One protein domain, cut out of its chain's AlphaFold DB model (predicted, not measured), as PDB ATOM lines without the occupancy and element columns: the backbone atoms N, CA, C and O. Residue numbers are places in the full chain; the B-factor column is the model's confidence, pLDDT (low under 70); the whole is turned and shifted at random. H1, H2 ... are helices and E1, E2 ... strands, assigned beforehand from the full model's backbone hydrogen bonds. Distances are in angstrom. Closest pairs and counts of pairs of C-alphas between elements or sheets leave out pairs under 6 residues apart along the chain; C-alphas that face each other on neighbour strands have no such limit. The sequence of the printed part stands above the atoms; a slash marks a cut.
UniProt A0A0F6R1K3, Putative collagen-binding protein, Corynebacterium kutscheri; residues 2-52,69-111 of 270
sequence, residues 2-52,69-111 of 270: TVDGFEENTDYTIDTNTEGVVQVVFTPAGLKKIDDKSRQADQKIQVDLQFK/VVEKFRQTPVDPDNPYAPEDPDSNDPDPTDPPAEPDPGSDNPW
ATOM      1  N   THR A   2     150.150 215.574 145.239       93.38
ATOM      2  CA  THR A   2     151.586 215.742 144.996       93.38
ATOM      3  C   THR A   2     152.243 214.384 144.825       93.38
ATOM      4  O   THR A   2     151.755 213.390 145.358       93.38
ATOM      5  N   VAL A   3     153.339 214.345 144.070       94.00
ATOM      6  CA  VAL A   3     154.171 213.149 143.920       94.00
ATOM      7  C   VAL A   3     155.564 213.476 144.445       94.00
ATOM      8  O   VAL A   3     156.231 214.376 143.932       94.00
ATOM      9  N   ASP A   4     156.005 212.760 145.473       93.88
ATOM     10  CA  ASP A   4     157.224 213.112 146.198       93.88
ATOM     11  C   ASP A   4     158.474 213.036 145.315       93.88
ATOM     12  O   ASP A   4     158.841 211.995 144.762       93.88
ATOM     13  N   GLY A   5     159.171 214.169 145.204       92.44
ATOM     14  CA  GLY A   5     160.389 214.287 144.404       92.44
ATOM     15  C   GLY A   5     160.155 214.333 142.892       92.44
ATOM     16  O   GLY A   5     161.090 214.018 142.146       92.44
ATOM     17  N   PHE A   6     158.947 214.710 142.461       95.44
ATOM     18  CA  PHE A   6     158.572 214.987 141.076       95.44
ATOM     19  C   PHE A   6     157.854 216.341 140.975       95.44
ATOM     20  O   PHE A   6     157.213 216.795 141.920       95.44
ATOM     21  N   GLU A   7     157.964 216.991 139.822       97.06
ATOM     22  CA  GLU A   7     157.382 218.304 139.543       97.06
ATOM     23  C   GLU A   7     156.152 218.184 138.630       97.06
ATOM     24  O   GLU A   7     156.221 217.600 137.546       97.06
ATOM     25  N   GLU A   8     155.020 218.750 139.050       96.50
ATOM     26  CA  GLU A   8     153.788 218.779 138.252       96.50
ATOM     27  C   GLU A   8     153.984 219.571 136.947       96.50
ATOM     28  O   GLU A   8     154.671 220.588 136.921       96.50
ATOM     29  N   ASN A   9     153.366 219.113 135.858       96.44
ATOM     30  CA  ASN A   9     153.495 219.611 134.480       96.44
ATOM     31  C   ASN A   9     154.870 219.410 133.823       96.44
ATOM     32  O   ASN A   9     154.994 219.601 132.613       96.44
ATOM     33  N   THR A  10     155.875 218.962 134.577       97.31
ATOM     34  CA  THR A  10     157.190 218.580 134.045       97.31
ATOM     35  C   THR A  10     157.352 217.065 134.054       97.31
ATOM     36  O   THR A  10     157.583 216.455 133.011       97.31
ATOM     37  N   ASP A  11     157.196 216.443 135.218       96.94
ATOM     38  CA  ASP A  11     157.402 215.011 135.434       96.94
ATOM     39  C   ASP A  11     156.101 214.208 135.412       96.94
ATOM     40  O   ASP A  11     156.101 213.034 135.050       96.94
ATOM     41  N   TYR A  12     154.986 214.822 135.792       96.44
ATOM     42  CA  TYR A  12     153.667 214.202 135.737       96.44
ATOM     43  C   TYR A  12     152.584 215.243 135.471       96.44
ATOM     44  O   TYR A  12     152.770 216.430 135.728       96.44
ATOM     45  N   THR A  13     151.435 214.792 134.988       95.94
ATOM     46  CA  THR A  13     150.207 215.584 134.865       95.94
ATOM     47  C   THR A  13     149.091 214.939 135.676       95.94
ATOM     48  O   THR A  13     149.112 213.728 135.912       95.94
ATOM     49  N   ILE A  14     148.111 215.738 136.088       93.62
ATOM     50  CA  ILE A  14     146.911 215.261 136.778       93.62
ATOM     51  C   ILE A  14     145.740 215.307 135.794       93.62
ATOM     52  O   ILE A  14     145.467 216.356 135.215       93.62
ATOM     53  N   ASP A  15     145.052 214.180 135.624       90.06
ATOM     54  CA  ASP A  15     143.817 214.078 134.845       90.06
ATOM     55  C   ASP A  15     142.634 213.792 135.790       90.06
ATOM     56  O   ASP A  15     142.667 212.861 136.599       90.06
ATOM     57  N   THR A  16     141.598 214.629 135.702       89.81
ATOM     58  CA  THR A  16     140.334 214.518 136.450       89.81
ATOM     59  C   THR A  16     139.114 214.539 135.521       89.81
ATOM     60  O   THR A  16     138.043 215.002 135.909       89.81
ATOM     61  N   ASN A  17     139.276 214.117 134.264       88.19
ATOM     62  CA  ASN A  17     138.230 214.130 133.238       88.19
ATOM     63  C   ASN A  17     137.115 213.108 133.517       88.19
ATOM     64  O   ASN A  17     136.008 213.243 132.997       88.19
ATOM     65  N   THR A  18     137.393 212.097 134.342       86.19
ATOM     66  CA  THR A  18     136.425 211.086 134.775       86.19
ATOM     67  C   THR A  18     135.942 211.400 136.189       86.19
ATOM     68  O   THR A  18     136.737 211.516 137.120       86.19
ATOM     69  N   GLU A  19     134.626 211.526 136.368       85.44
ATOM     70  CA  GLU A  19     134.026 211.781 137.680       85.44
ATOM     71  C   GLU A  19     134.412 210.689 138.691       85.44
ATOM     72  O   GLU A  19     134.366 209.497 138.395       85.44
ATOM     73  N   GLY A  20     134.826 211.104 139.892       82.56
ATOM     74  CA  GLY A  20     135.246 210.186 140.956       82.56
ATOM     75  C   GLY A  20     136.620 209.533 140.756       82.56
ATOM     76  O   GLY A  20     137.034 208.754 141.613       82.56
ATOM     77  N   VAL A  21     137.347 209.859 139.681       87.00
ATOM     78  CA  VAL A  21     138.675 209.308 139.380       87.00
ATOM     79  C   VAL A  21     139.692 210.438 139.241       87.00
ATOM     80  O   VAL A  21     139.438 211.470 138.627       87.00
ATOM     81  N   VAL A  22     140.874 210.225 139.813       90.62
ATOM     82  CA  VAL A  22     142.036 211.100 139.636       90.62
ATOM     83  C   VAL A  22     143.189 210.249 139.134       90.62
ATOM     84  O   VAL A  22     143.544 209.258 139.772       90.62
ATOM     85  N   GLN A  23     143.778 210.633 138.006       90.88
ATOM     86  CA  GLN A  23     144.919 209.941 137.419       90.88
ATOM     87  C   GLN A  23     146.172 210.807 137.512       90.88
ATOM     88  O   GLN A  23     146.152 211.996 137.200       90.88
ATOM     89  N   VAL A  24     147.277 210.181 137.912       93.12
ATOM     90  CA  VAL A  24     148.620 210.756 137.823       93.12
ATOM     91  C   VAL A  24     149.310 210.096 136.642       93.12
ATOM     92  O   VAL A  24     149.592 208.899 136.675       93.12
ATOM     93  N   VAL A  25     149.569 210.872 135.595       92.25
ATOM     94  CA  VAL A  25     150.184 210.378 134.360       92.25
ATOM     95  C   VAL A  25     151.609 210.902 134.284       92.25
ATOM     96  O   VAL A  25     151.826 212.104 134.153       92.25
ATOM     97  N   PHE A  26     152.598 210.014 134.380       93.12
ATOM     98  CA  PHE A  26     154.002 210.406 134.270       93.12
ATOM     99  C   PHE A  26     154.365 210.771 132.828       93.12
ATOM    100  O   PHE A  26     154.086 210.031 131.882       93.12
ATOM    101  N   THR A  27     155.027 211.913 132.660       94.38
ATOM    102  CA  THR A  27     155.586 212.345 131.376       94.38
ATOM    103  C   THR A  27     156.831 211.511 131.042       94.38
ATOM    104  O   THR A  27     157.392 210.847 131.918       94.38
ATOM    105  N   PRO A  28     157.362 211.575 129.806       92.75
ATOM    106  CA  PRO A  28     158.647 210.948 129.491       92.75
ATOM    107  C   PRO A  28     159.796 211.376 130.421       92.75
ATOM    108  O   PRO A  28     160.663 210.561 130.730       92.75
ATOM    109  N   ALA A  29     159.799 212.628 130.894       94.75
ATOM    110  CA  ALA A  29     160.800 213.115 131.843       94.75
ATOM    111  C   ALA A  29     160.628 212.472 133.230       94.75
ATOM    112  O   ALA A  29     161.612 212.020 133.821       94.75
ATOM    113  N   GLY A  30     159.389 212.356 133.715       94.62
ATOM    114  CA  GLY A  30     159.094 211.681 134.978       94.62
ATOM    115  C   GLY A  30     159.393 210.186 134.939       94.62
ATOM    116  O   GLY A  30     160.040 209.678 135.850       94.62
ATOM    117  N   LEU A  31     159.021 209.495 133.858       91.31
ATOM    118  CA  LEU A  31     159.361 208.083 133.650       91.31
ATOM    119  C   LEU A  31     160.877 207.863 133.647       91.31
ATOM    120  O   LEU A  31     161.361 206.925 134.275       91.31
ATOM    121  N   LYS A  32     161.646 208.761 133.014       90.88
ATOM    122  CA  LYS A  32     163.110 208.707 133.082       90.88
ATOM    123  C   LYS A  32     163.611 208.855 134.524       90.88
ATOM    124  O   LYS A  32     164.475 208.096 134.948       90.88
ATOM    125  N   LYS A  33     163.068 209.805 135.293       91.81
ATOM    126  CA  LYS A  33     163.418 209.965 136.714       91.81
ATOM    127  C   LYS A  33     163.060 208.726 137.540       91.81
ATOM    128  O   LYS A  33     163.803 208.398 138.461       91.81
ATOM    129  N   ILE A  34     161.951 208.049 137.232       90.19
ATOM    130  CA  ILE A  34     161.586 206.774 137.862       90.19
ATOM    131  C   ILE A  34     162.637 205.709 137.537       90.19
ATOM    132  O   ILE A  34     163.143 205.100 138.471       90.19
ATOM    133  N   ASP A  35     163.015 205.526 136.267       87.50
ATOM    134  CA  ASP A  35     164.044 204.548 135.861       87.50
ATOM    135  C   ASP A  35     165.414 204.827 136.500       87.50
ATOM    136  O   ASP A  35     166.096 203.917 136.968       87.50
ATOM    137  N   ASP A  36     165.814 206.097 136.576       86.25
ATOM    138  CA  ASP A  36     167.074 206.481 137.216       86.25
ATOM    139  C   ASP A  36     167.062 206.129 138.721       86.25
ATOM    140  O   ASP A  36     168.085 205.722 139.277       86.25
ATOM    141  N   LYS A  37     165.901 206.265 139.386       82.38
ATOM    142  CA  LYS A  37     165.725 205.997 140.824       82.38
ATOM    143  C   LYS A  37     165.434 204.522 141.148       82.38
ATOM    144  O   LYS A  37     165.826 204.072 142.220       82.38
ATOM    145  N   SER A  38     164.780 203.768 140.262       79.56
ATOM    146  CA  SER A  38     164.380 202.362 140.486       79.56
ATOM    147  C   SER A  38     165.570 201.407 140.607       79.56
ATOM    148  O   SER A  38     165.455 200.312 141.148       79.56
ATOM    149  N   ARG A  39     166.746 201.844 140.148       76.81
ATOM    150  CA  ARG A  39     168.026 201.131 140.269       76.81
ATOM    151  C   ARG A  39     168.569 201.097 141.706       76.81
ATOM    152  O   ARG A  39     169.593 200.463 141.949       76.81
ATOM    153  N   GLN A  40     167.915 201.784 142.642       75.56
ATOM    154  CA  GLN A  40     168.227 201.779 144.069       75.56
ATOM    155  C   GLN A  40     167.248 200.860 144.816       75.56
ATOM    156  O   GLN A  40     166.060 200.829 144.499       75.56
ATOM    157  N   ALA A  41     167.737 200.114 145.811       75.12
ATOM    158  CA  ALA A  41     166.885 199.249 146.626       75.12
ATOM    159  C   ALA A  41     165.820 200.065 147.384       75.12
ATOM    160  O   ALA A  41     166.082 201.187 147.813       75.12
ATOM    161  N   ASP A  42     164.632 199.478 147.551       77.56
ATOM    162  CA  ASP A  42     163.515 199.990 148.361       77.56
ATOM    163  C   ASP A  42     162.879 201.320 147.917       77.56
ATOM    164  O   ASP A  42     162.100 201.914 148.668       77.56
ATOM    165  N   GLN A  43     163.148 201.786 146.691       83.12
ATOM    166  CA  GLN A  43     162.544 203.023 146.200       83.12
ATOM    167  C   GLN A  43     161.027 202.857 145.977       83.12
ATOM    168  O   GLN A  43     160.577 201.920 145.319       83.12
ATOM    169  N   LYS A  44     160.234 203.809 146.475       86.75
ATOM    170  CA  LYS A  44     158.783 203.892 146.295       86.75
ATOM    171  C   LYS A  44     158.390 205.187 145.596       86.75
ATOM    172  O   LYS A  44     158.994 206.240 145.788       86.75
ATOM    173  N   ILE A  45     157.326 205.119 144.809       89.19
ATOM    174  CA  ILE A  45     156.619 206.314 144.358       89.19
ATOM    175  C   ILE A  45     155.560 206.612 145.415       89.19
ATOM    176  O   ILE A  45     154.668 205.796 145.640       89.19
ATOM    177  N   GLN A  46     155.676 207.762 146.075       91.31
ATOM    178  CA  GLN A  46     154.680 208.234 147.028       91.31
ATOM    179  C   GLN A  46     153.818 209.304 146.365       91.31
ATOM    180  O   GLN A  46     154.329 210.270 145.796       91.31
ATOM    181  N   VAL A  47     152.506 209.097 146.433       91.69
ATOM    182  CA  VAL A  47     151.498 210.013 145.911       91.69
ATOM    183  C   VAL A  47     150.607 210.439 147.065       91.69
ATOM    184  O   VAL A  47     149.892 209.618 147.637       91.69
ATOM    185  N   ASP A  48     150.628 211.728 147.377       91.69
ATOM    186  CA  ASP A  48     149.833 212.310 148.449       91.69
ATOM    187  C   ASP A  48     148.571 212.961 147.883       91.69
ATOM    188  O   ASP A  48     148.603 213.944 147.129       91.69
ATOM    189  N   LEU A  49     147.426 212.404 148.270       89.75
ATOM    190  CA  LEU A  49     146.109 212.889 147.884       89.75
ATOM    191  C   LEU A  49     145.409 213.514 149.093       89.75
ATOM    192  O   LEU A  49     145.210 212.876 150.122       89.75
ATOM    193  N   GLN A  50     144.985 214.769 148.936       88.50
ATOM    194  CA  GLN A  50     144.180 215.482 149.923       88.50
ATOM    195  C   GLN A  50     142.825 215.813 149.309       88.50
ATOM    196  O   GLN A  50     142.756 216.464 148.267       88.50
ATOM    197  N   PHE A  51     141.753 215.388 149.968       85.44
ATOM    198  CA  PHE A  51     140.387 215.723 149.590       85.44
ATOM    199  C   PHE A  51     139.545 216.008 150.826       85.44
ATOM    200  O   PHE A  51     139.807 215.520 151.927       85.44
ATOM    201  N   LYS A  52     138.504 216.813 150.627       85.12
ATOM    202  CA  LYS A  52     137.479 217.066 151.631       85.12
ATOM    203  C   LYS A  52     136.282 216.174 151.332       85.12
ATOM    204  O   LYS A  52     135.746 216.215 150.231       85.12
ATOM    205  N   VAL A  69     147.983 200.912 139.863       87.31
ATOM    206  CA  VAL A  69     149.069 201.358 138.992       87.31
ATOM    207  C   VAL A  69     148.925 200.606 137.677       87.31
ATOM    208  O   VAL A  69     148.707 199.397 137.687       87.31
ATOM    209  N   VAL A  70     149.001 201.328 136.562       84.00
ATOM    210  CA  VAL A  70     148.990 200.747 135.218       84.00
ATOM    211  C   VAL A  70     150.300 201.117 134.545       84.00
ATOM    212  O   VAL A  70     150.625 202.297 134.418       84.00
ATOM    213  N   GLU A  71     151.042 200.105 134.118       80.56
ATOM    214  CA  GLU A  71     152.265 200.262 133.344       80.56
ATOM    215  C   GLU A  71     151.940 199.964 131.885       80.56
ATOM    216  O   GLU A  71     151.510 198.862 131.564       80.56
ATOM    217  N   LYS A  72     152.119 200.956 131.010       73.44
ATOM    218  CA  LYS A  72     151.985 200.770 129.562       73.44
ATOM    219  C   LYS A  72     153.367 200.737 128.946       73.44
ATOM    220  O   LYS A  72     154.060 201.760 128.901       73.44
ATOM    221  N   PHE A  73     153.769 199.570 128.468       65.69
ATOM    222  CA  PHE A  73     155.017 199.440 127.735       65.69
ATOM    223  C   PHE A  73     154.805 199.987 126.327       65.69
ATOM    224  O   PHE A  73     153.858 199.623 125.634       65.69
ATOM    225  N   ARG A  74     155.675 200.900 125.877       58.91
ATOM    226  CA  ARG A  74     155.685 201.239 124.450       58.91
ATOM    227  C   ARG A  74     156.047 199.972 123.696       58.91
ATOM    228  O   ARG A  74     157.078 199.375 124.007       58.91
ATOM    229  N   GLN A  75     155.246 199.625 122.692       54.88
ATOM    230  CA  GLN A  75     155.629 198.620 121.714       54.88
ATOM    231  C   GLN A  75     157.051 198.930 121.245       54.88
ATOM    232  O   GLN A  75     157.344 200.040 120.781       54.88
ATOM    233  N   THR A  76     157.958 197.970 121.413       52.47
ATOM    234  CA  THR A  76     159.208 197.994 120.662       52.47
ATOM    235  C   THR A  76     158.817 198.050 119.191       52.47
ATOM    236  O   THR A  76     157.996 197.224 118.789       52.47
ATOM    237  N   PRO A  77     159.333 199.005 118.395       54.53
ATOM    238  CA  PRO A  77     159.069 199.016 116.967       54.53
ATOM    239  C   PRO A  77     159.341 197.618 116.420       54.53
ATOM    240  O   PRO A  77     160.455 197.110 116.567       54.53
ATOM    241  N   VAL A  78     158.310 196.976 115.873       55.59
ATOM    242  CA  VAL A  78     158.472 195.696 115.193       55.59
ATOM    243  C   VAL A  78     159.330 196.008 113.978       55.59
ATOM    244  O   VAL A  78     158.882 196.699 113.065       55.59
ATOM    245  N   ASP A  79     160.589 195.589 114.004       61.59
ATOM    246  CA  ASP A  79     161.401 195.558 112.798       61.59
ATOM    247  C   ASP A  79     160.791 194.468 111.900       61.59
ATOM    248  O   ASP A  79     160.824 193.295 112.284       61.59
ATOM    249  N   PRO A  80     160.164 194.828 110.760       60.62
ATOM    250  CA  PRO A  80     159.455 193.870 109.916       60.62
ATOM    251  C   PRO A  80     160.383 192.795 109.332       60.62
ATOM    252  O   PRO A  80     159.894 191.745 108.919       60.62
ATOM    253  N   ASP A  81     161.700 193.031 109.340       69.94
ATOM    254  CA  ASP A  81     162.723 192.090 108.886       69.94
ATOM    255  C   ASP A  81     163.387 191.317 110.045       69.94
ATOM    256  O   ASP A  81     164.270 190.489 109.807       69.94
ATOM    257  N   ASN A  82     162.972 191.540 111.300       64.88
ATOM    258  CA  ASN A  82     163.480 190.809 112.458       64.88
ATOM    259  C   ASN A  82     162.589 189.589 112.775       64.88
ATOM    260  O   ASN A  82     161.546 189.739 113.416       64.88
ATOM    261  N   PRO A  83     163.010 188.354 112.433       62.31
ATOM    262  CA  PRO A  83     162.245 187.138 112.728       62.31
ATOM    263  C   PRO A  83     162.181 186.802 114.228       62.31
ATOM    264  O   PRO A  83     161.517 185.841 114.608       62.31
ATOM    265  N   TYR A  84     162.879 187.567 115.073       62.16
ATOM    266  CA  TYR A  84     162.868 187.461 116.531       62.16
ATOM    267  C   TYR A  84     162.221 188.676 117.202       62.16
ATOM    268  O   TYR A  84     162.454 188.900 118.392       62.16
ATOM    269  N   ALA A  85     161.462 189.495 116.464       57.94
ATOM    270  CA  ALA A  85     160.674 190.549 117.086       57.94
ATOM    271  C   ALA A  85     159.764 189.910 118.157       57.94
ATOM    272  O   ALA A  85     159.074 188.936 117.845       57.94
ATOM    273  N   PRO A  86     159.796 190.392 119.415       56.34
ATOM    274  CA  PRO A  86     158.882 189.895 120.430       56.34
ATOM    275  C   PRO A  86     157.451 190.078 119.921       56.34
ATOM    276  O   PRO A  86     157.135 191.133 119.366       56.34
ATOM    277  N   GLU A  87     156.610 189.049 120.071       55.62
ATOM    278  CA  GLU A  87     155.171 189.191 119.835       55.62
ATOM    279  C   GLU A  87     154.677 190.402 120.635       55.62
ATOM    280  O   GLU A  87     155.106 190.604 121.775       55.62
ATOM    281  N   ASP A  88     153.851 191.237 119.998       54.91
ATOM    282  CA  ASP A  88     153.243 192.415 120.615       54.91
ATOM    283  C   ASP A  88     152.699 192.021 121.994       54.91
ATOM    284  O   ASP A  88     151.840 191.130 122.055       54.91
ATOM    285  N   PRO A  89     153.220 192.587 123.100       51.84
ATOM    286  CA  PRO A  89     152.692 192.309 124.417       51.84
ATOM    287  C   PRO A  89     151.326 192.994 124.525       51.84
ATOM    288  O   PRO A  89     151.191 194.091 125.042       51.84
ATOM    289  N   ASP A  90     150.330 192.271 124.029       54.16
ATOM    290  CA  ASP A  90     148.942 192.253 124.456       54.16
ATOM    291  C   ASP A  90     148.055 193.469 124.117       54.16
ATOM    292  O   ASP A  90     148.131 194.554 124.687       54.16
ATOM    293  N   SER A  91     147.035 193.215 123.293       54.28
ATOM    294  CA  SER A  91     145.846 194.066 123.138       54.28
ATOM    295  C   SER A  91     144.954 194.111 124.392       54.28
ATOM    296  O   SER A  91     143.847 194.641 124.329       54.28
ATOM    297  N   ASN A  92     145.397 193.507 125.500       58.50
ATOM    298  CA  ASN A  92     144.668 193.374 126.761       58.50
ATOM    299  C   ASN A  92     145.260 194.237 127.893       58.50
ATOM    300  O   ASN A  92     144.995 193.969 129.066       58.50
ATOM    301  N   ASP A  93     146.046 195.266 127.560       66.00
ATOM    302  CA  ASP A  93     146.524 196.254 128.531       66.00
ATOM    303  C   ASP A  93     145.338 196.829 129.337       66.00
ATOM    304  O   ASP A  93     144.386 197.345 128.738       66.00
ATOM    305  N   PRO A  94     145.361 196.772 130.682       68.62
ATOM    306  CA  PRO A  94     144.236 197.211 131.494       68.62
ATOM    307  C   PRO A  94     143.964 198.705 131.282       68.62
ATOM    308  O   PRO A  94     144.878 199.537 131.354       68.62
ATOM    309  N   ASP A  95     142.699 199.069 131.049       74.88
ATOM    310  CA  ASP A  95     142.320 200.469 130.878       74.88
ATOM    311  C   ASP A  95     142.562 201.200 132.209       74.88
ATOM    312  O   ASP A  95     142.030 200.780 133.238       74.88
ATOM    313  N   PRO A  96     143.357 202.285 132.260       73.50
ATOM    314  CA  PRO A  96     143.599 203.035 133.493       73.50
ATOM    315  C   PRO A  96     142.325 203.591 134.145       73.50
ATOM    316  O   PRO A  96     142.349 203.873 135.342       73.50
ATOM    317  N   THR A  97     141.220 203.706 133.406       74.38
ATOM    318  CA  THR A  97     139.913 204.135 133.920       74.38
ATOM    319  C   THR A  97     139.095 203.009 134.558       74.38
ATOM    320  O   THR A  97     138.194 203.308 135.341       74.38
ATOM    321  N   ASP A  98     139.425 201.733 134.316       81.12
ATOM    322  CA  ASP A  98     138.715 200.621 134.957       81.12
ATOM    323  C   ASP A  98     138.875 200.671 136.490       81.12
ATOM    324  O   ASP A  98     139.956 200.999 136.996       81.12
ATOM    325  N   PRO A  99     137.856 200.298 137.276       78.38
ATOM    326  CA  PRO A  99     138.007 200.220 138.723       78.38
ATOM    327  C   PRO A  99     139.091 199.192 139.118       78.38
ATOM    328  O   PRO A  99     139.196 198.136 138.489       78.38
ATOM    329  N   PRO A 100     139.906 199.459 140.159       84.12
ATOM    330  CA  PRO A 100     140.841 198.474 140.701       84.12
ATOM    331  C   PRO A 100     140.116 197.198 141.150       84.12
ATOM    332  O   PRO A 100     139.038 197.284 141.742       84.12
ATOM    333  N   ALA A 101     140.724 196.030 140.921       84.06
ATOM    334  CA  ALA A 101     140.225 194.768 141.466       84.06
ATOM    335  C   ALA A 101     140.208 194.818 143.002       84.06
ATOM    336  O   ALA A 101     141.131 195.353 143.613       84.06
ATOM    337  N   GLU A 102     139.168 194.277 143.640       83.81
ATOM    338  CA  GLU A 102     139.113 194.226 145.105       83.81
ATOM    339  C   GLU A 102     140.231 193.317 145.649       83.81
ATOM    340  O   GLU A 102     140.439 192.229 145.105       83.81
ATOM    341  N   PRO A 103     140.960 193.734 146.701       82.69
ATOM    342  CA  PRO A 103     141.994 192.915 147.300       82.69
ATOM    343  C   PRO A 103     141.369 191.684 147.948       82.69
ATOM    344  O   PRO A 103     140.246 191.742 148.464       82.69
ATOM    345  N   ASP A 104     142.128 190.590 147.977       82.62
ATOM    346  CA  ASP A 104     141.673 189.351 148.596       82.62
ATOM    347  C   ASP A 104     141.238 189.585 150.057       82.62
ATOM    348  O   ASP A 104     141.888 190.348 150.796       82.62
ATOM    349  N   PRO A 105     140.151 188.927 150.509       76.00
ATOM    350  CA  PRO A 105     139.739 188.979 151.902       76.00
ATOM    351  C   PRO A 105     140.892 188.565 152.824       76.00
ATOM    352  O   PRO A 105     141.393 187.447 152.745       76.00
ATOM    353  N   GLY A 106     141.298 189.466 153.721       72.06
ATOM    354  CA  GLY A 106     142.398 189.221 154.659       72.06
ATOM    355  C   GLY A 106     143.793 189.579 154.142       72.06
ATOM    356  O   GLY A 106     144.762 189.247 154.816       72.06
ATOM    357  N   SER A 107     143.917 190.257 152.994       77.62
ATOM    358  CA  SER A 107     145.208 190.813 152.570       77.62
ATOM    359  C   SER A 107     145.760 191.828 153.583       77.62
ATOM    360  O   SER A 107     145.004 192.558 154.230       77.62
ATOM    361  N   ASP A 108     147.090 191.917 153.663       72.88
ATOM    362  CA  ASP A 108     147.804 192.866 154.532       72.88
ATOM    363  C   ASP A 108     147.674 194.331 154.071       72.88
ATOM    364  O   ASP A 108     148.088 195.249 154.778       72.88
ATOM    365  N   ASN A 109     147.097 194.570 152.888       72.31
ATOM    366  CA  ASN A 109     146.953 195.900 152.301       72.31
ATOM    367  C   ASN A 109     145.527 196.148 151.771       72.31
ATOM    368  O   ASN A 109     145.329 196.316 150.565       72.31
ATOM    369  N   PRO A 110     144.504 196.154 152.647       83.44
ATOM    370  CA  PRO A 110     143.144 196.462 152.232       83.44
ATOM    371  C   PRO A 110     143.025 197.939 151.841       83.44
ATOM    372  O   PRO A 110     143.730 198.796 152.382       83.44
ATOM    373  N   TRP A 111     142.057 198.264 150.978       89.88
ATOM    374  CA  TRP A 111     141.758 199.659 150.651       89.88
ATOM    375  C   TRP A 111     141.537 200.511 151.907       89.88
ATOM    376  O   TRP A 111     140.795 200.072 152.796       89.88
TER     377      TRP A 111
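What this domain is: This is residues 2 to 52 and 69 to 111 of the 270 residues of the protein "Putative collagen-binding protein" of Corynebacterium kutscheri (UniProt A0A0F6R1K3). With little regular structure, the model is a small two-stranded hairpin, E1 and E2, with one helix, H1, by one end of it, and a long loop, residues 69 to 94, that runs out and folds back, residues 79 to 84 sticking out. Of 94 printed residues, 19 are in named elements, in the order E1, E2, H1; the class is mixed. The whole is loose, radius of gyration of the C-alphas 16.9 A, and elongated, 55 by 34 by 33 A.

How they stand to each other: Outside the named strands there is a short antiparallel pairing of residues 2 to 3 with residues 47 to 48, two stretches too short to be named. E1, residues 12 to 15, and E2, residues 23 to 26, form an antiparallel hairpin at 155 degrees, with N 13 and O 25 within hydrogen-bond range at 2.8 A. A tight link leads from E2 to H1, residues 28 to 38, in which every O i to N i+4 pair is within hydrogen-bond range. The closest C-alphas of E1 and H1, Tyr 12 and Gly 30, are 6.0 A apart.

Where its parts are: E1 begins at C-alpha 12 (153.667, 214.202, 135.737) and spans 9.9 A, E2 9.6 A. H1 spans 15.1 A, ending at C-alpha 38 (164.380, 202.362, 140.486).

The domain as a whole: Residues 53 to 68 are not printed; C-alphas 52 and 69 are 23.3 A apart. Residues 104 to 109 also stand free. Residues 73 to 94 have pLDDT under 70.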